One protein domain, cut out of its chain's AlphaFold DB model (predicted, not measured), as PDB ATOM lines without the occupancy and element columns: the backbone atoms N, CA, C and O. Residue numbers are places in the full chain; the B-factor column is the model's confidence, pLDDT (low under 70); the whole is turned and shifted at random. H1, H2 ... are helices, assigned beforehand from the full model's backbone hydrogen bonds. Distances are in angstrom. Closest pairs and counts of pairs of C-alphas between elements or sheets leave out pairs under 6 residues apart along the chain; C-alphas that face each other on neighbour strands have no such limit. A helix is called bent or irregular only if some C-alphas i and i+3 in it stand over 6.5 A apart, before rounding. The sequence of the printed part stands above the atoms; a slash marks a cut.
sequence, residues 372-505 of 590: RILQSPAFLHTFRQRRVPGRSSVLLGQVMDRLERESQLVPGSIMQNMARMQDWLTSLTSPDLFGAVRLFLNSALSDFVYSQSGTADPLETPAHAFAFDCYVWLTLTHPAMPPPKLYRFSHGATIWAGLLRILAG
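Overview. This is residues 372 to 505 of the 590 residues of the protein "MYND-type domain-containing protein" of Rhodotorula sp. CCFEE 5036 (UniProt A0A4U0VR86). What shape do these coordinates make? H1, H2, H3 and H4 form a loose ring of crossed helices, and from H4 the printed part folds back and forth through H5 and H6, two helical hairpins in succession with H5 touching both H4 and H6. What is it built of, and how large is it? The printed part has 134 residues with six named helices, in the order H1 to H6, and no named strand; the class is all helix. It is compact, with a radius of gyration of the C-alphas of 14.9 A and spans of 44 by 37 by 27 A.

Along the chain. Where are the first three helices? H1 is residues 377 to 385, beginning at C-alpha 377 (44.569, -19.304, -2.493); H2 is residues 396 to 406. H3, residues 413 to 427, is irregular: C-alphas 419 and 422 are 8.7 A apart. Where are the last three? H4 is residues 431 to 450, 28.1 A from first to last C-alpha, and H5 is residues 463 to 477, 21.3 A. H6, residues 483 to 503, is 30.1 A long and ends at C-alpha 503 (16.928, -1.190, -15.174).

Arrangement. How do H1, H2 and H3 stand? H1 and H2 touch, about perpendicular at 77 degrees, the C-alphas of Arg 384 and Gly 397 closest at 6.0 A. H2 and H3 only just touch, with 3 pairs of C-alphas within 8 A, the closest being those of Met 400 and Ile 414 at 7.1 A. What does H4, the hub, touch? It touches H1 at C-alphas Phe 448 and Phe 379, 6.9 A; H3 at Phe 434 and Leu 425, 6.0 A; and H5 at Ser 443 and Ala 465, 4.4 A, each the closest pair. H4 and H5 form a helical hairpin, opposite ways at a tilt of 36 degrees, only just steep. How does H6 stand? H5 and H6 form a helical hairpin at a steep tilt of 40 degrees, with C-alphas Ala 463 and Thr 494 closest at 4.9 A; H6 and H4 are apart. Are the helix backbones in order? Every O i to N i+4 pair is within hydrogen-bond range in H1, H2, H4, H5 and H6, and 7 of 11 in H3.

Size, cuts and confidence. How far does it reach? The two C-alphas farthest apart, those of Val 410 and Leu 503, are 44.2 A apart, and the printed part has no cut. Which link is long? H4 to H5 is, with residues 451 to 462. Where is confidence low? The mean pLDDT of the printed part is 70.3, and 51 residues are under 70, among them 386 to 400, 449 to 461 and 472 to 481.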
ATOM      1  N   ARG A 372      45.979  -8.565  -0.603       83.88
ATOM      2  CA  ARG A 372      45.703  -9.798   0.159       83.88
ATOM      3  C   ARG A 372      44.665 -10.697  -0.519       83.88
ATOM      4  O   ARG A 372      44.752 -11.913  -0.379       83.88
ATOM      5  N   ILE A 373      43.703 -10.127  -1.249       78.69
ATOM      6  CA  ILE A 373      42.732 -10.910  -2.025       78.69
ATOM      7  C   ILE A 373      43.430 -11.565  -3.224       78.69
ATOM      8  O   ILE A 373      43.314 -12.779  -3.363       78.69
ATOM      9  N   LEU A 374      44.220 -10.823  -4.014       75.75
ATOM     10  CA  LEU A 374      45.018 -11.363  -5.132       75.75
ATOM     11  C   LEU A 374      45.937 -12.515  -4.701       75.75
ATOM     12  O   LEU A 374      46.056 -13.517  -5.400       75.75
ATOM     13  N   GLN A 375      46.578 -12.368  -3.542       82.06
ATOM     14  CA  GLN A 375      47.476 -13.365  -2.957       82.06
ATOM     15  C   GLN A 375      46.735 -14.570  -2.348       82.06
ATOM     16  O   GLN A 375      47.374 -15.566  -2.007       82.06
ATOM     17  N   SER A 376      45.410 -14.506  -2.177       85.00
ATOM     18  CA  SER A 376      44.661 -15.565  -1.499       85.00
ATOM     19  C   SER A 376      44.577 -16.843  -2.354       85.00
ATOM     20  O   SER A 376      44.291 -16.767  -3.554       85.00
ATOM     21  N   PRO A 377      44.737 -18.046  -1.763       84.12
ATOM     22  CA  PRO A 377      44.569 -19.304  -2.493       84.12
ATOM     23  C   PRO A 377      43.189 -19.442  -3.151       84.12
ATOM     24  O   PRO A 377      43.088 -19.999  -4.241       84.12
ATOM     25  N   ALA A 378      42.145 -18.890  -2.523       80.25
ATOM     26  CA  ALA A 378      40.787 -18.869  -3.060       80.25
ATOM     27  C   ALA A 378      40.686 -18.038  -4.350       80.25
ATOM     28  O   ALA A 378      40.166 -18.536  -5.349       80.25
ATOM     29  N   PHE A 379      41.238 -16.817  -4.371       81.88
ATOM     30  CA  PHE A 379      41.294 -16.011  -5.592       81.88
ATOM     31  C   PHE A 379      42.106 -16.715  -6.676       81.88
ATOM     32  O   PHE A 379      41.616 -16.879  -7.785       81.88
ATOM     33  N   LEU A 380      43.313 -17.195  -6.359       78.31
ATOM     34  CA  LEU A 380      44.196 -17.841  -7.336       78.31
ATOM     35  C   LEU A 380      43.602 -19.130  -7.920       78.31
ATOM     36  O   LEU A 380      43.831 -19.431  -9.093       78.31
ATOM     37  N   HIS A 381      42.821 -19.876  -7.136       78.56
ATOM     38  CA  HIS A 381      42.059 -21.022  -7.622       78.56
ATOM     39  C   HIS A 381      40.938 -20.581  -8.575       78.56
ATOM     40  O   HIS A 381      40.924 -20.996  -9.736       78.56
ATOM     41  N   THR A 382      40.046 -19.692  -8.131       74.56
ATOM     42  CA  THR A 382      38.919 -19.196  -8.942       74.56
ATOM     43  C   THR A 382      39.388 -18.497 -10.222       74.56
ATOM     44  O   THR A 382      38.810 -18.706 -11.283       74.56
ATOM     45  N   PHE A 383      40.478 -17.728 -10.159       75.62
ATOM     46  CA  PHE A 383      41.101 -17.047 -11.296       75.62
ATOM     47  C   PHE A 383      41.589 -18.038 -12.361       75.62
ATOM     48  O   PHE A 383      41.316 -17.847 -13.543       75.62
ATOM     49  N   ARG A 384      42.250 -19.136 -11.962       72.50
ATOM     50  CA  ARG A 384      42.713 -20.182 -12.894       72.50
ATOM     51  C   ARG A 384      41.564 -20.913 -13.591       72.50
ATOM     52  O   ARG A 384      41.686 -21.213 -14.773       72.50
ATOM     53  N   GLN A 385      40.464 -21.168 -12.879       72.75
ATOM     54  CA  GLN A 385      39.288 -21.872 -13.414       72.75
ATOM     55  C   GLN A 385      38.326 -20.964 -14.205       72.75
ATOM     56  O   GLN A 385      37.328 -21.433 -14.753       72.75
ATOM     57  N   ARG A 386      38.583 -19.653 -14.263       67.12
ATOM     58  CA  ARG A 386      37.658 -18.678 -14.849       67.12
ATOM     59  C   ARG A 386      37.626 -18.732 -16.381       67.12
ATOM     60  O   ARG A 386      38.602 -19.068 -17.053       67.12
ATOM     61  N   ARG A 387      36.485 -18.321 -16.934       63.53
ATOM     62  CA  ARG A 387      36.212 -18.158 -18.368       63.53
ATOM     63  C   ARG A 387      35.961 -16.680 -18.682       63.53
ATOM     64  O   ARG A 387      35.459 -15.951 -17.828       63.53
ATOM     65  N   VAL A 388      36.283 -16.245 -19.900       55.31
ATOM     66  CA  VAL A 388      35.955 -14.887 -20.378       55.31
ATOM     67  C   VAL A 388      34.538 -14.875 -20.975       55.31
ATOM     68  O   VAL A 388      34.253 -15.709 -21.844       55.31
ATOM     69  N   PRO A 389      33.639 -13.961 -20.559       47.34
ATOM     70  CA  PRO A 389      32.318 -13.812 -21.165       47.34
ATOM     71  C   PRO A 389      32.379 -13.617 -22.689       47.34
ATOM     72  O   PRO A 389      33.337 -13.094 -23.252       47.34
ATOM     73  N   GLY A 390      31.358 -14.098 -23.401       46.28
ATOM     74  CA  GLY A 390      31.263 -13.975 -24.864       46.28
ATOM     75  C   GLY A 390      32.242 -14.825 -25.697       46.28
ATOM     76  O   GLY A 390      31.928 -15.115 -26.848       46.28
ATOM     77  N   ARG A 391      33.375 -15.298 -25.151       45.81
ATOM     78  CA  ARG A 391      34.352 -16.156 -25.858       45.81
ATOM     79  C   ARG A 391      34.271 -17.611 -25.391       45.81
ATOM     80  O   ARG A 391      34.988 -18.043 -24.493       45.81
ATOM     81  N   SER A 392      33.396 -18.388 -26.027       42.59
ATOM     82  CA  SER A 392      33.072 -19.775 -25.654       42.59
ATOM     83  C   SER A 392      34.163 -20.809 -25.986       42.59
ATOM     84  O   SER A 392      33.959 -21.659 -26.848       42.59
ATOM     85  N   SER A 393      35.290 -20.746 -25.273       47.62
ATOM     86  CA  SER A 393      36.237 -21.858 -25.028       47.62
ATOM     87  C   SER A 393      37.471 -21.417 -24.233       47.62
ATOM     88  O   SER A 393      38.087 -22.250 -23.576       47.62
ATOM     89  N   VAL A 394      37.827 -20.128 -24.283       51.34
ATOM     90  CA  VAL A 394      39.118 -19.632 -23.786       51.34
ATOM     91  C   VAL A 394      39.131 -19.552 -22.255       51.34
ATOM     92  O   VAL A 394      38.411 -18.746 -21.657       51.34
ATOM     93  N   LEU A 395      39.968 -20.381 -21.628       57.56
ATOM     94  CA  LEU A 395      40.261 -20.312 -20.191       57.56
ATOM     95  C   LEU A 395      41.074 -19.053 -19.872       57.56
ATOM     96  O   LEU A 395      41.872 -18.602 -20.694       57.56
ATOM     97  N   LEU A 396      40.936 -18.515 -18.657       62.84
ATOM     98  CA  LEU A 396      41.646 -17.296 -18.259       62.84
ATOM     99  C   LEU A 396      43.174 -17.440 -18.380       62.84
ATOM    100  O   LEU A 396      43.845 -16.515 -18.837       62.84
ATOM    101  N   GLY A 397      43.701 -18.631 -18.068       64.38
ATOM    102  CA  GLY A 397      45.104 -18.989 -18.294       64.38
ATOM    103  C   GLY A 397      45.540 -18.796 -19.748       64.38
ATOM    104  O   GLY A 397      46.516 -18.107 -19.990       64.38
ATOM    105  N   GLN A 398      44.752 -19.249 -20.728       66.00
ATOM    106  CA  GLN A 398      45.085 -19.121 -22.155       66.00
ATOM    107  C   GLN A 398      45.140 -17.664 -22.644       66.00
ATOM    108  O   GLN A 398      45.839 -17.367 -23.617       66.00
ATOM    109  N   VAL A 399      44.421 -16.747 -21.981       65.56
ATOM    110  CA  VAL A 399      44.540 -15.299 -22.226       65.56
ATOM    111  C   VAL A 399      45.851 -14.763 -21.652       65.56
ATOM    112  O   VAL A 399      46.499 -13.957 -22.311       65.56
ATOM    113  N   MET A 400      46.273 -15.239 -20.478       69.56
ATOM    114  CA  MET A 400      47.573 -14.898 -19.890       69.56
ATOM    115  C   MET A 400      48.732 -15.485 -20.693       69.56
ATOM    116  O   MET A 400      49.590 -14.717 -21.107       69.56
ATOM    117  N   ASP A 401      48.703 -16.772 -21.051       70.44
ATOM    118  CA  ASP A 401      49.726 -17.393 -21.902       70.44
ATOM    119  C   ASP A 401      49.850 -16.658 -23.251       70.44
ATOM    120  O   ASP A 401      50.929 -16.567 -23.839       70.44
ATOM    121  N   ARG A 402      48.727 -16.152 -23.788       69.56
ATOM    122  CA  ARG A 402      48.712 -15.333 -25.005       69.56
ATOM    123  C   ARG A 402      49.340 -13.964 -24.764       69.56
ATOM    124  O   ARG A 402      50.193 -13.576 -25.554       69.56
ATOM    125  N   LEU A 403      48.943 -13.266 -23.702       67.50
ATOM    126  CA  LEU A 403      49.475 -11.951 -23.360       67.50
ATOM    127  C   LEU A 403      50.982 -12.016 -23.080       67.50
ATOM    128  O   LEU A 403      51.717 -11.142 -23.523       67.50
ATOM    129  N   GLU A 404      51.449 -13.080 -22.424       76.56
ATOM    130  CA  GLU A 404      52.868 -13.359 -22.205       76.56
ATOM    131  C   GLU A 404      53.617 -13.530 -23.529       76.56
ATOM    132  O   GLU A 404      54.611 -12.841 -23.749       76.56
ATOM    133  N   ARG A 405      53.111 -14.363 -24.452       77.00
ATOM    134  CA  ARG A 405      53.710 -14.531 -25.790       77.00
ATOM    135  C   ARG A 405      53.723 -13.237 -26.605       77.00
ATOM    136  O   ARG A 405      54.737 -12.926 -27.221       77.00
ATOM    137  N   GLU A 406      52.618 -12.494 -26.623       70.00
ATOM    138  CA  GLU A 406      52.494 -11.234 -27.374       70.00
ATOM    139  C   GLU A 406      53.349 -10.107 -26.763       70.00
ATOM    140  O   GLU A 406      53.794  -9.223 -27.490       70.00
ATOM    141  N   SER A 407      53.657 -10.186 -25.464       71.81
ATOM    142  CA  SER A 407      54.485  -9.217 -24.724       71.81
ATOM    143  C   SER A 407      55.930  -9.680 -24.477       71.81
ATOM    144  O   SER A 407      56.658  -9.021 -23.740       71.81
ATOM    145  N   GLN A 408      56.343 -10.817 -25.052       82.12
ATOM    146  CA  GLN A 408      57.663 -11.445 -24.859       82.12
ATOM    147  C   GLN A 408      58.038 -11.731 -23.385       82.12
ATOM    148  O   GLN A 408      59.214 -11.785 -23.026       82.12
ATOM    149  N   LEU A 409      57.040 -11.942 -22.523       77.56
ATOM    150  CA  LEU A 409      57.240 -12.332 -21.127       77.56
ATOM    151  C   LEU A 409      57.562 -13.830 -21.014       77.56
ATOM    152  O   LEU A 409      57.172 -14.643 -21.854       77.56
ATOM    153  N   VAL A 410      58.225 -14.215 -19.921       83.19
ATOM    154  CA  VAL A 410      58.471 -15.629 -19.599       83.19
ATOM    155  C   VAL A 410      57.128 -16.344 -19.352       83.19
ATOM    156  O   VAL A 410      56.316 -15.825 -18.580       83.19
ATOM    157  N   PRO A 411      56.868 -17.524 -19.948       78.38
ATOM    158  CA  PRO A 411      55.618 -18.254 -19.741       78.38
ATOM    159  C   PRO A 411      55.330 -18.578 -18.267       78.38
ATOM    160  O   PRO A 411      56.199 -19.056 -17.536       78.38
ATOM    161  N   GLY A 412      54.099 -18.320 -17.830       75.94
ATOM    162  CA  GLY A 412      53.644 -18.444 -16.448       75.94
ATOM    163  C   GLY A 412      54.122 -17.328 -15.509       75.94
ATOM    164  O   GLY A 412      53.758 -17.351 -14.329       75.94
ATOM    165  N   SER A 413      54.911 -16.354 -15.976       79.56
ATOM    166  CA  SER A 413      55.435 -15.272 -15.133       79.56
ATOM    167  C   SER A 413      54.345 -14.370 -14.553       79.56
ATOM    168  O   SER A 413      54.501 -13.947 -13.409       79.56
ATOM    169  N   ILE A 414      53.217 -14.141 -15.238       75.75
ATOM    170  CA  ILE A 414      52.085 -13.384 -14.670       75.75
ATOM    171  C   ILE A 414      51.529 -14.125 -13.445       75.75
ATOM    172  O   ILE A 414      51.273 -13.528 -12.398       75.75
ATOM    173  N   MET A 415      51.397 -15.453 -13.540       76.81
ATOM    174  CA  MET A 415      50.872 -16.287 -12.456       76.81
ATOM    175  C   MET A 415      51.878 -16.512 -11.320       76.81
ATOM    176  O   MET A 415      51.463 -16.606 -10.166       76.81
ATOM    177  N   GLN A 416      53.178 -16.580 -11.616       78.56
ATOM    178  CA  GLN A 416      54.239 -16.656 -10.602       78.56
ATOM    179  C   GLN A 416      54.368 -15.332  -9.833       78.56
ATOM    180  O   GLN A 416      54.502 -15.333  -8.609       78.56
ATOM    181  N   ASN A 417      54.249 -14.196 -10.526       80.12
ATOM    182  CA  ASN A 417      54.336 -12.875  -9.910       80.12
ATOM    183  C   ASN A 417      53.052 -12.421  -9.202       80.12
ATOM    184  O   ASN A 417      53.081 -11.374  -8.569       80.12
ATOM    185  N   MET A 418      51.966 -13.207  -9.181       72.00
ATOM    186  CA  MET A 418      50.771 -12.930  -8.355       72.00
ATOM    187  C   MET A 418      51.109 -12.608  -6.888       72.00
ATOM    188  O   MET A 418      50.527 -11.696  -6.301       72.00
ATOM    189  N   ALA A 419      52.101 -13.293  -6.307       66.75
ATOM    190  CA  ALA A 419      52.559 -13.032  -4.942       66.75
ATOM    191  C   ALA A 419      53.183 -11.631  -4.755       66.75
ATOM    192  O   ALA A 419      53.130 -11.076  -3.660       66.75
ATOM    193  N   ARG A 420      53.740 -11.050  -5.826       79.38
ATOM    194  CA  ARG A 420      54.407  -9.737  -5.882       79.38
ATOM    195  C   ARG A 420      53.778  -8.827  -6.945       79.38
ATOM    196  O   ARG A 420      54.467  -8.023  -7.568       79.38
ATOM    197  N   MET A 421      52.470  -8.968  -7.175       77.56
ATOM    198  CA  MET A 421      51.802  -8.428  -8.367       77.56
ATOM    199  C   MET A 421      51.977  -6.912  -8.509       77.56
ATOM    200  O   MET A 421      52.137  -6.417  -9.618       77.56
ATOM    201  N   GLN A 422      52.013  -6.173  -7.396       75.69
ATOM    202  CA  GLN A 422      52.242  -4.729  -7.427       75.69
ATOM    203  C   GLN A 422      53.670  -4.363  -7.871       75.69
ATOM    204  O   GLN A 422      53.800  -3.524  -8.762       75.69
ATOM    205  N   ASP A 423      54.705  -5.002  -7.309       76.81
ATOM    206  CA  ASP A 423      56.111  -4.818  -7.708       76.81
ATOM    207  C   ASP A 423      56.291  -5.135  -9.197       76.81
ATOM    208  O   ASP A 423      56.881  -4.359  -9.951       76.81
ATOM    209  N   TRP A 424      55.763  -6.289  -9.618       83.88
ATOM    210  CA  TRP A 424      55.918  -6.802 -10.972       83.88
ATOM    211  C   TRP A 424      55.187  -5.930 -11.995       83.88
ATOM    212  O   TRP A 424      55.786  -5.582 -13.010       83.88
ATOM    213  N   LEU A 425      53.965  -5.471 -11.701       77.00
ATOM    214  CA  LEU A 425      53.281  -4.477 -12.533       77.00
ATOM    215  C   LEU A 425      54.116  -3.199 -12.678       77.00
ATOM    216  O   LEU A 425      54.279  -2.714 -13.791       77.00
ATOM    217  N   THR A 426      54.711  -2.685 -11.595       77.81
ATOM    218  CA  THR A 426      55.609  -1.513 -11.676       77.81
ATOM    219  C   THR A 426      56.956  -1.789 -12.351       77.81
ATOM    220  O   THR A 426      57.692  -0.846 -12.623       77.81
ATOM    221  N   SER A 427      57.282  -3.052 -12.649       78.44
ATOM    222  CA  SER A 427      58.452  -3.436 -13.452       78.44
ATOM    223  C   SER A 427      58.153  -3.573 -14.953       78.44
ATOM    224  O   SER A 427      59.081  -3.727 -15.746       78.44
ATOM    225  N   LEU A 428      56.880  -3.499 -15.363       77.81
ATOM    226  CA  LEU A 428      56.495  -3.525 -16.773       77.81
ATOM    227  C   LEU A 428      56.896  -2.213 -17.459       77.81
ATOM    228  O   LEU A 428      56.427  -1.137 -17.104       77.81
ATOM    229  N   THR A 429      57.731  -2.314 -18.491       74.25
ATOM    230  CA  THR A 429      58.234  -1.165 -19.267       74.25
ATOM    231  C   THR A 429      57.230  -0.603 -20.281       74.25
ATOM    232  O   THR A 429      57.497   0.429 -20.890       74.25
ATOM    233  N   SER A 430      56.079  -1.260 -20.468       79.00
ATOM    234  CA  SER A 430      54.993  -0.826 -21.355       79.00
ATOM    235  C   SER A 430      53.797  -0.308 -20.535       79.00
ATOM    236  O   SER A 430      53.168  -1.104 -19.828       79.00
ATOM    237  N   PRO A 431      53.441   0.989 -20.647       69.94
ATOM    238  CA  PRO A 431      52.252   1.557 -20.008       69.94
ATOM    239  C   PRO A 431      50.941   0.910 -20.473       69.94
ATOM    240  O   PRO A 431      50.060   0.661 -19.651       69.94
ATOM    241  N   ASP A 432      50.830   0.555 -21.760       68.19
ATOM    242  CA  ASP A 432      49.674  -0.170 -22.307       68.19
ATOM    243  C   ASP A 432      49.496  -1.541 -21.642       68.19
ATOM    244  O   ASP A 432      48.389  -1.905 -21.237       68.19
ATOM    245  N   LEU A 433      50.589  -2.297 -21.486       70.19
ATOM    246  CA  LEU A 433      50.569  -3.612 -20.846       70.19
ATOM    247  C   LEU A 433      50.253  -3.503 -19.350       70.19
ATOM    248  O   LEU A 433      49.441  -4.278 -18.842       70.19
ATOM    249  N   PHE A 434      50.842  -2.520 -18.658       76.75
ATOM    250  CA  PHE A 434      50.490  -2.195 -17.276       76.75
ATOM    251  C   PHE A 434      48.990  -1.911 -17.157       76.75
ATOM    252  O   PHE A 434      48.312  -2.583 -16.382       76.75
ATOM    253  N   GLY A 435      48.452  -0.989 -17.960       72.06
ATOM    254  CA  GLY A 435      47.038  -0.620 -17.943       72.06
ATOM    255  C   GLY A 435      46.114  -1.802 -18.236       72.06
ATOM    256  O   GLY A 435      45.164  -2.040 -17.487       72.06
ATOM    257  N   ALA A 436      46.426  -2.602 -19.259       69.62
ATOM    258  CA  ALA A 436      45.652  -3.784 -19.628       69.62
ATOM    259  C   ALA A 436      45.617  -4.836 -18.503       69.62
ATOM    260  O   ALA A 436      44.532  -5.265 -18.104       69.62
ATOM    261  N   VAL A 437      46.769  -5.223 -17.938       73.06
ATOM    262  CA  VAL A 437      46.822  -6.217 -16.847       73.06
ATOM    263  C   VAL A 437      46.212  -5.656 -15.557       73.06
ATOM    264  O   VAL A 437      45.480  -6.353 -14.853       73.06
ATOM    265  N   ARG A 438      46.439  -4.375 -15.248       78.06
ATOM    266  CA  ARG A 438      45.898  -3.703 -14.057       78.06
ATOM    267  C   ARG A 438      44.370  -3.586 -14.109       78.06
ATOM    268  O   ARG A 438      43.727  -3.787 -13.075       78.06
ATOM    269  N   LEU A 439      43.787  -3.313 -15.282       70.31
ATOM    270  CA  LEU A 439      42.335  -3.264 -15.504       70.31
ATOM    271  C   LEU A 439      41.711  -4.674 -15.491       70.31
ATOM    272  O   LEU A 439      40.658  -4.874 -14.883       70.31
ATOM    273  N   PHE A 440      42.404  -5.664 -16.064       71.69
ATOM    274  CA  PHE A 440      42.026  -7.081 -16.021       71.69
ATOM    275  C   PHE A 440      41.936  -7.625 -14.593       71.69
ATOM    276  O   PHE A 440      40.953  -8.260 -14.224       71.69
ATOM    277  N   LEU A 441      42.941  -7.339 -13.762       77.12
ATOM    278  CA  LEU A 441      42.969  -7.776 -12.368       77.12
ATOM    279  C   LEU A 441      41.912  -7.065 -11.510       77.12
ATOM    280  O   LEU A 441      41.364  -7.690 -10.607       77.12
ATOM    281  N   ASN A 442      41.569  -5.804 -11.806       74.12
ATOM    282  CA  ASN A 442      40.439  -5.117 -11.163       74.12
ATOM    283  C   ASN A 442      39.098  -5.785 -11.492       74.12
ATOM    284  O   ASN A 442      38.321  -6.057 -10.580       74.12
ATOM    285  N   SER A 443      38.860  -6.096 -12.771       72.06
ATOM    286  CA  SER A 443      37.723  -6.914 -13.216       72.06
ATOM    287  C   SER A 443      37.707  -8.258 -12.475       72.06
ATOM    288  O   SER A 443      36.725  -8.625 -11.832       72.06
ATOM    289  N   ALA A 444      38.842  -8.959 -12.444       69.56
ATOM    290  CA  ALA A 444      38.933 -10.253 -11.789       69.56
ATOM    291  C   ALA A 444      38.614 -10.201 -10.282       69.56
ATOM    292  O   ALA A 444      37.864 -11.050  -9.792       69.56
ATOM    293  N   LEU A 445      39.151  -9.202  -9.571       71.25
ATOM    294  CA  LEU A 445      38.905  -8.945  -8.150       71.25
ATOM    295  C   LEU A 445      37.458  -8.567  -7.857       71.25
ATOM    296  O   LEU A 445      36.882  -9.090  -6.908       71.25
ATOM    297  N   SER A 446      36.870  -7.661  -8.640       67.31
ATOM    298  CA  SER A 446      35.508  -7.192  -8.392       67.31
ATOM    299  C   SER A 446      34.515  -8.340  -8.495       67.31
ATOM    300  O   SER A 446      33.729  -8.554  -7.578       67.31
ATOM    301  N   ASP A 447      34.607  -9.149  -9.545       64.38
ATOM    302  CA  ASP A 447      33.784 -10.345  -9.693       64.38
ATOM    303  C   ASP A 447      34.034 -11.355  -8.562       64.38
ATOM    304  O   ASP A 447      33.077 -11.924  -8.055       64.38
ATOM    305  N   PHE A 448      35.274 -11.546  -8.097       72.31
ATOM    306  CA  PHE A 448      35.552 -12.420  -6.946       72.31
ATOM    307  C   PHE A 448      34.930 -11.904  -5.632       72.31
ATOM    308  O   PHE A 448      34.560 -12.699  -4.772       72.31
ATOM    309  N   VAL A 449      34.803 -10.584  -5.467       68.88
ATOM    310  CA  VAL A 449      34.230  -9.948  -4.267       68.88
ATOM    311  C   VAL A 449      32.699  -9.824  -4.338       68.88
ATOM    312  O   VAL A 449      32.042  -9.887  -3.299       68.88
ATOM    313  N   TYR A 450      32.119  -9.654  -5.532       61.00
ATOM    314  CA  TYR A 450      30.700  -9.309  -5.713       61.00
ATOM    315  C   TYR A 450      29.869 -10.321  -6.526       61.00
ATOM    316  O   TYR A 450      28.643 -10.248  -6.474       61.00
ATOM    317  N   SER A 451      30.479 -11.270  -7.246       62.84
ATOM    318  CA  SER A 451      29.773 -12.354  -7.949       62.84
ATOM    319  C   SER A 451      29.854 -13.654  -7.146       62.84
ATOM    320  O   SER A 451      30.722 -14.500  -7.352       62.84
ATOM    321  N   GLN A 452      28.928 -13.811  -6.197       49.81
ATOM    322  CA  GLN A 452      28.809 -15.025  -5.374       49.81
ATOM    323  C   GLN A 452      28.100 -16.184  -6.102       49.81
ATOM    324  O   GLN A 452      28.066 -17.301  -5.595       49.81
ATOM    325  N   SER A 453      27.505 -15.915  -7.267       52.75
ATOM    326  CA  SER A 453      26.542 -16.786  -7.953       52.75
ATOM    327  C   SER A 453      27.134 -17.603  -9.108       52.75
ATOM    328  O   SER A 453      26.536 -18.594  -9.520       52.75
ATOM    329  N   GLY A 454      28.282 -17.190  -9.661       52.62
ATOM    330  CA  GLY A 454      28.939 -17.871 -10.784       52.62
ATOM    331  C   GLY A 454      28.136 -17.895 -12.095       52.62
ATOM    332  O   GLY A 454      28.457 -18.684 -12.984       52.62
ATOM    333  N   THR A 455      27.087 -17.074 -12.232       53.12
ATOM    334  CA  THR A 455      26.224 -17.101 -13.422       53.12
ATOM    335  C   THR A 455      26.918 -16.522 -14.656       53.12
ATOM    336  O   THR A 455      27.867 -15.742 -14.579       53.12
ATOM    337  N   ALA A 456      26.399 -16.882 -15.831       54.97
ATOM    338  CA  ALA A 456      26.807 -16.310 -17.111       54.97
ATOM    339  C   ALA A 456      25.947 -15.093 -17.530       54.97
ATOM    340  O   ALA A 456      25.867 -14.802 -18.727       54.97
ATOM    341  N   ASP A 457      25.271 -14.420 -16.587       64.44
ATOM    342  CA  ASP A 457      24.478 -13.216 -16.865       64.44
ATOM    343  C   ASP A 457      25.404 -11.979 -16.957       64.44
ATOM    344  O   ASP A 457      26.005 -11.594 -15.949       64.44
ATOM    345  N   PRO A 458      25.516 -11.305 -18.124       54.16
ATOM    346  CA  PRO A 458      26.324 -10.089 -18.263       54.16
ATOM    347  C   PRO A 458      25.816  -8.905 -17.417       54.16
ATOM    348  O   PRO A 458      26.505  -7.892 -17.323       54.16
ATOM    349  N   LEU A 459      24.630  -9.006 -16.804       62.06
ATOM    350  CA  LEU A 459      24.109  -8.041 -15.834       62.06
ATOM    351  C   LEU A 459      24.526  -8.370 -14.388       62.06
ATOM    352  O   LEU A 459      24.538  -7.476 -13.541       62.06
ATOM    353  N   GLU A 460      24.928  -9.608 -14.088       66.94
ATOM    354  CA  GLU A 460      25.582  -9.941 -12.813       66.94
ATOM    355  C   GLU A 460      27.075  -9.574 -12.840       66.94
ATOM    356  O   GLU A 460      27.614  -9.150 -11.813       66.94
ATOM    357  N   THR A 461      27.706  -9.574 -14.022       65.19
ATOM    358  CA  THR A 461      29.055  -9.029 -14.256       65.19
ATOM    359  C   THR A 461      29.167  -7.550 -13.819       65.19
ATOM    360  O   THR A 461      28.372  -6.704 -14.248       65.19
ATOM    361  N   PRO A 462      30.124  -7.188 -12.942       73.00
ATOM    362  CA  PRO A 462      30.447  -5.810 -12.577       73.00
ATOM    363  C   PRO A 462      30.663  -4.880 -13.779       73.00
ATOM    364  O   PRO A 462      31.265  -5.236 -14.789       73.00
ATOM    365  N   ALA A 463      30.208  -3.633 -13.650       70.38
ATOM    366  CA  ALA A 463      30.119  -2.698 -14.775       70.38
ATOM    367  C   ALA A 463      31.463  -2.398 -15.475       70.38
ATOM    368  O   ALA A 463      31.497  -2.160 -16.681       70.38
ATOM    369  N   HIS A 464      32.578  -2.434 -14.741       69.88
ATOM    370  CA  HIS A 464      33.918  -2.245 -15.305       69.88
ATOM    371  C   HIS A 464      34.544  -3.551 -15.828       69.88
ATOM    372  O   HIS A 464      35.452  -3.484 -16.648       69.88
ATOM    373  N   ALA A 465      34.055  -4.725 -15.409       68.56
ATOM    374  CA  ALA A 465      34.422  -6.004 -16.016       68.56
ATOM    375  C   ALA A 465      33.807  -6.123 -17.421       68.56
ATOM    376  O   ALA A 465      34.520  -6.413 -18.377       68.56
ATOM    377  N   PHE A 466      32.538  -5.722 -17.578       70.50
ATOM    378  CA  PHE A 466      31.923  -5.517 -18.896       70.50
ATOM    379  C   PHE A 466      32.724  -4.520 -19.757       70.50
ATOM    380  O   PHE A 466      33.036  -4.795 -20.915       70.50
ATOM    381  N   ALA A 467      33.118  -3.374 -19.191       71.31
ATOM    382  CA  ALA A 467      33.924  -2.392 -19.917       71.31
ATOM    383  C   ALA A 467      35.334  -2.898 -20.274       71.31
ATOM    384  O   ALA A 467      35.864  -2.502 -21.310       71.31
ATOM    385  N   PHE A 468      35.920  -3.786 -19.463       72.19
ATOM    386  CA  PHE A 468      37.169  -4.474 -19.779       72.19
ATOM    387  C   PHE A 468      36.999  -5.448 -20.956       72.19
ATOM    388  O   PHE A 468      37.809  -5.421 -21.881       72.19
ATOM    389  N   ASP A 469      35.935  -6.255 -20.979       67.69
ATOM    390  CA  ASP A 469      35.660  -7.157 -22.106       67.69
ATOM    391  C   ASP A 469      35.471  -6.366 -23.414       67.69
ATOM    392  O   ASP A 469      36.001  -6.747 -24.462       67.69
ATOM    393  N   CYS A 470      34.797  -5.210 -23.360       65.50
ATOM    394  CA  CYS A 470      34.685  -4.316 -24.513       65.50
ATOM    395  C   CYS A 470      36.010  -3.608 -24.874       65.50
ATOM    396  O   CYS A 470      36.260  -3.384 -26.059       65.50
ATOM    397  N   TYR A 471      36.873  -3.288 -23.901       73.38
ATOM    398  CA  TYR A 471      38.230  -2.768 -24.130       73.38
ATOM    399  C   TYR A 471      39.100  -3.803 -24.860       73.38
ATOM    400  O   TYR A 471      39.673  -3.488 -25.901       73.38
ATOM    401  N   VAL A 472      39.137  -5.054 -24.381       66.75
ATOM    402  CA  VAL A 472      39.883  -6.164 -25.007       66.75
ATOM    403  C   VAL A 472      39.320  -6.525 -26.377       66.75
ATOM    404  O   VAL A 472      40.069  -6.912 -27.273       66.75
ATOM    405  N   TRP A 473      38.007  -6.403 -26.574       68.00
ATOM    406  CA  TRP A 473      37.430  -6.531 -27.906       68.00
ATOM    407  C   TRP A 473      37.951  -5.426 -28.838       68.00
ATOM    408  O   TRP A 473      38.495  -5.759 -29.888       68.00
ATOM    409  N   LEU A 474      37.874  -4.150 -28.434       63.38
ATOM    410  CA  LEU A 474      38.326  -3.016 -29.249       63.38
ATOM    411  C   LEU A 474      39.824  -3.029 -29.567       63.38
ATOM    412  O   LEU A 474      40.185  -2.724 -30.700       63.38
ATOM    413  N   THR A 475      40.705  -3.364 -28.621       62.34
ATOM    414  CA  THR A 475      42.153  -3.408 -28.896       62.34
ATOM    415  C   THR A 475      42.513  -4.530 -29.868       62.34
ATOM    416  O   THR A 475      43.381  -4.350 -30.720       62.34
ATOM    417  N   LEU A 476      41.801  -5.663 -29.811       54.19
ATOM    418  CA  LEU A 476      42.003  -6.795 -30.718       54.19
ATOM    419  C   LEU A 476      41.357  -6.613 -32.105       54.19
ATOM    420  O   LEU A 476      41.826  -7.234 -33.058       54.19
ATOM    421  N   THR A 477      40.304  -5.798 -32.250       45.19
ATOM    422  CA  THR A 477      39.664  -5.515 -33.554       45.19
ATOM    423  C   THR A 477      40.139  -4.216 -34.209       45.19
ATOM    424  O   THR A 477      40.139  -4.116 -35.437       45.19
ATOM    425  N   HIS A 478      40.576  -3.232 -33.422       60.47
ATOM    426  CA  HIS A 478      40.959  -1.893 -33.875       60.47
ATOM    427  C   HIS A 478      42.260  -1.403 -33.200       60.47
ATOM    428  O   HIS A 478      42.246  -0.381 -32.510       60.47
ATOM    429  N   PRO A 479      43.415  -2.062 -33.434       64.56
ATOM    430  CA  PRO A 479      44.692  -1.718 -32.789       64.56
ATOM    431  C   PRO A 479      45.218  -0.306 -33.117       64.56
ATOM    432  O   PRO A 479      46.099   0.195 -32.431       64.56
ATOM    433  N   ALA A 480      44.665   0.365 -34.134       68.25
ATOM    434  CA  ALA A 480      44.960   1.763 -34.461       68.25
ATOM    435  C   ALA A 480      44.091   2.788 -33.689       68.25
ATOM    436  O   ALA A 480      44.099   3.976 -34.017       68.25
ATOM    437  N   MET A 481      43.289   2.366 -32.701       66.88
ATOM    438  CA  MET A 481      42.470   3.282 -31.901       66.88
ATOM    439  C   MET A 481      43.327   3.996 -30.835       66.88
ATOM    440  O   MET A 481      43.830   3.333 -29.933       66.88
ATOM    441  N   PRO A 482      43.461   5.338 -30.866       72.75
ATOM    442  CA  PRO A 482      44.310   6.051 -29.914       72.75
ATOM    443  C   PRO A 482      43.733   5.994 -28.483       72.75
ATOM    444  O   PRO A 482      42.509   6.157 -28.333       72.75
ATOM    445  N   PRO A 483      44.570   5.854 -27.430       70.69
ATOM    446  CA  PRO A 483      44.111   5.610 -26.060       70.69
ATOM    447  C   PRO A 483      43.029   6.579 -25.544       70.69
ATOM    448  O   PRO A 483      42.017   6.100 -25.027       70.69
ATOM    449  N   PRO A 484      43.078   7.908 -25.792       72.19
ATOM    450  CA  PRO A 484      42.020   8.816 -25.339       72.19
ATOM    451  C   PRO A 484      40.620   8.520 -25.907       72.19
ATOM    452  O   PRO A 484      39.623   8.838 -25.257       72.19
ATOM    453  N   LYS A 485      40.498   7.900 -27.095       72.62
ATOM    454  CA  LYS A 485      39.195   7.442 -27.626       72.62
ATOM    455  C   LYS A 485      38.733   6.166 -26.916       72.62
ATOM    456  O   LYS A 485      37.565   6.067 -26.541       72.62
ATOM    457  N   LEU A 486      39.657   5.237 -26.681       71.06
ATOM    458  CA  LEU A 486      39.428   3.964 -25.994       71.06
ATOM    459  C   LEU A 486      39.015   4.164 -24.519       71.06
ATOM    460  O   LEU A 486      38.104   3.493 -24.028       71.06
ATOM    461  N   TYR A 487      39.605   5.145 -23.832       75.62
ATOM    462  CA  TYR A 487      39.275   5.488 -22.442       75.62
ATOM    463  C   TYR A 487      37.880   6.108 -22.336       75.62
ATOM    464  O   TYR A 487      37.074   5.688 -21.505       75.62
ATOM    465  N   ARG A 488      37.546   7.046 -23.238       75.75
ATOM    466  CA  ARG A 488      36.195   7.627 -23.365       75.75
ATOM    467  C   ARG A 488      35.140   6.553 -23.640       75.75
ATOM    468  O   ARG A 488      34.065   6.595 -23.044       75.75
ATOM    469  N   PHE A 489      35.451   5.584 -24.504       77.69
ATOM    470  CA  PHE A 489      34.570   4.451 -24.782       77.69
ATOM    471  C   PHE A 489      34.365   3.568 -23.541       77.69
ATOM    472  O   PHE A 489      33.224   3.314 -23.167       77.69
ATOM    473  N   SER A 490      35.439   3.160 -22.862       74.81
ATOM    474  CA  SER A 490      35.360   2.275 -21.687       74.81
ATOM    475  C   SER A 490      34.620   2.937 -20.516       74.81
ATOM    476  O   SER A 490      33.838   2.288 -19.819       74.81
ATOM    477  N   HIS A 491      34.770   4.256 -20.354       76.12
ATOM    478  CA  HIS A 491      33.947   5.060 -19.445       76.12
ATOM    479  C   HIS A 491      32.452   4.972 -19.793       76.12
ATOM    480  O   HIS A 491      31.625   4.717 -18.918       76.12
ATOM    481  N   GLY A 492      32.106   5.146 -21.074       76.00
ATOM    482  CA  GLY A 492      30.735   5.011 -21.568       76.00
ATOM    483  C   GLY A 492      30.164   3.606 -21.362       76.00
ATOM    484  O   GLY A 492      29.047   3.474 -20.871       76.00
ATOM    485  N   ALA A 493      30.946   2.564 -21.657       73.50
ATOM    486  CA  ALA A 493      30.559   1.167 -21.469       73.50
ATOM    487  C   ALA A 493      30.300   0.838 -19.988       73.50
ATOM    488  O   ALA A 493      29.296   0.207 -19.665       73.50
ATOM    489  N   THR A 494      31.143   1.346 -19.079       77.81
ATOM    490  CA  THR A 494      30.965   1.189 -17.622       77.81
ATOM    491  C   THR A 494      29.671   1.852 -17.144       77.81
ATOM    492  O   THR A 494      28.900   1.267 -16.387       77.81
ATOM    493  N   ILE A 495      29.394   3.072 -17.607       76.94
ATOM    494  CA  ILE A 495      28.179   3.813 -17.239       76.94
ATOM    495  C   ILE A 495      26.926   3.125 -17.795       76.94
ATOM    496  O   ILE A 495      25.929   3.002 -17.085       76.94
ATOM    497  N   TRP A 496      26.986   2.621 -19.030       78.62
ATOM    498  CA  TRP A 496      25.884   1.902 -19.668       78.62
ATOM    499  C   TRP A 496      25.583   0.563 -18.981       78.62
ATOM    500  O   TRP A 496      24.424   0.291 -18.677       78.62
ATOM    501  N   ALA A 497      26.607  -0.221 -18.630       75.12
ATOM    502  CA  ALA A 497      26.438  -1.434 -17.827       75.12
ATOM    503  C   ALA A 497      25.850  -1.132 -16.437       75.12
ATOM    504  O   ALA A 497      24.979  -1.858 -15.962       75.12
ATOM    505  N   GLY A 498      26.252  -0.021 -15.805       76.44
ATOM    506  CA  GLY A 498      25.617   0.469 -14.579       76.44
ATOM    507  C   GLY A 498      24.119   0.755 -14.756       76.44
ATOM    508  O   GLY A 498      23.303   0.282 -13.967       76.44
ATOM    509  N   LEU A 499      23.740   1.470 -15.820       73.25
ATOM    510  CA  LEU A 499      22.336   1.771 -16.128       73.25
ATOM    511  C   LEU A 499      21.511   0.507 -16.409       73.25
ATOM    512  O   LEU A 499      20.420   0.372 -15.862       73.25
ATOM    513  N   LEU A 500      22.034  -0.446 -17.188       71.81
ATOM    514  CA  LEU A 500      21.358  -1.728 -17.428       71.81
ATOM    515  C   LEU A 500      21.119  -2.509 -16.131       71.81
ATOM    516  O   LEU A 500      20.048  -3.085 -15.953       71.81
ATOM    517  N   ARG A 501      22.079  -2.495 -15.199       76.25
ATOM    518  CA  ARG A 501      21.940  -3.162 -13.897       76.25
ATOM    519  C   ARG A 501      20.880  -2.527 -12.998       76.25
ATOM    520  O   ARG A 501      20.220  -3.259 -12.266       76.25
ATOM    521  N   ILE A 502      20.679  -1.208 -13.075       72.56
ATOM    522  CA  ILE A 502      19.548  -0.535 -12.415       72.56
ATOM    523  C   ILE A 502      18.228  -0.944 -13.079       72.56
ATOM    524  O   ILE A 502      17.307  -1.372 -12.390       72.56
ATOM    525  N   LEU A 503      18.144  -0.863 -14.413       73.12
ATOM    526  CA  LEU A 503      16.928  -1.190 -15.174       73.12
ATOM    527  C   LEU A 503      16.484  -2.654 -15.002       73.12
ATOM    528  O   LEU A 503      15.292  -2.940 -15.028       73.12
ATOM    529  N   ALA A 504      17.428  -3.571 -14.786       71.50
ATOM    530  CA  ALA A 504      17.165  -4.978 -14.490       71.50
ATOM    531  C   ALA A 504      16.967  -5.283 -12.987       71.50
ATOM    532  O   ALA A 504      16.945  -6.450 -12.602       71.50
ATOM    533  N   GLY A 505      16.882  -4.267 -12.119       79.25
ATOM    534  CA  GLY A 505      16.682  -4.438 -10.673       79.25
ATOM    535  C   GLY A 505      17.855  -5.089  -9.923       79.25
ATOM    536  O   GLY A 505      17.703  -5.481  -8.770       79.25
TER     537      GLY A 505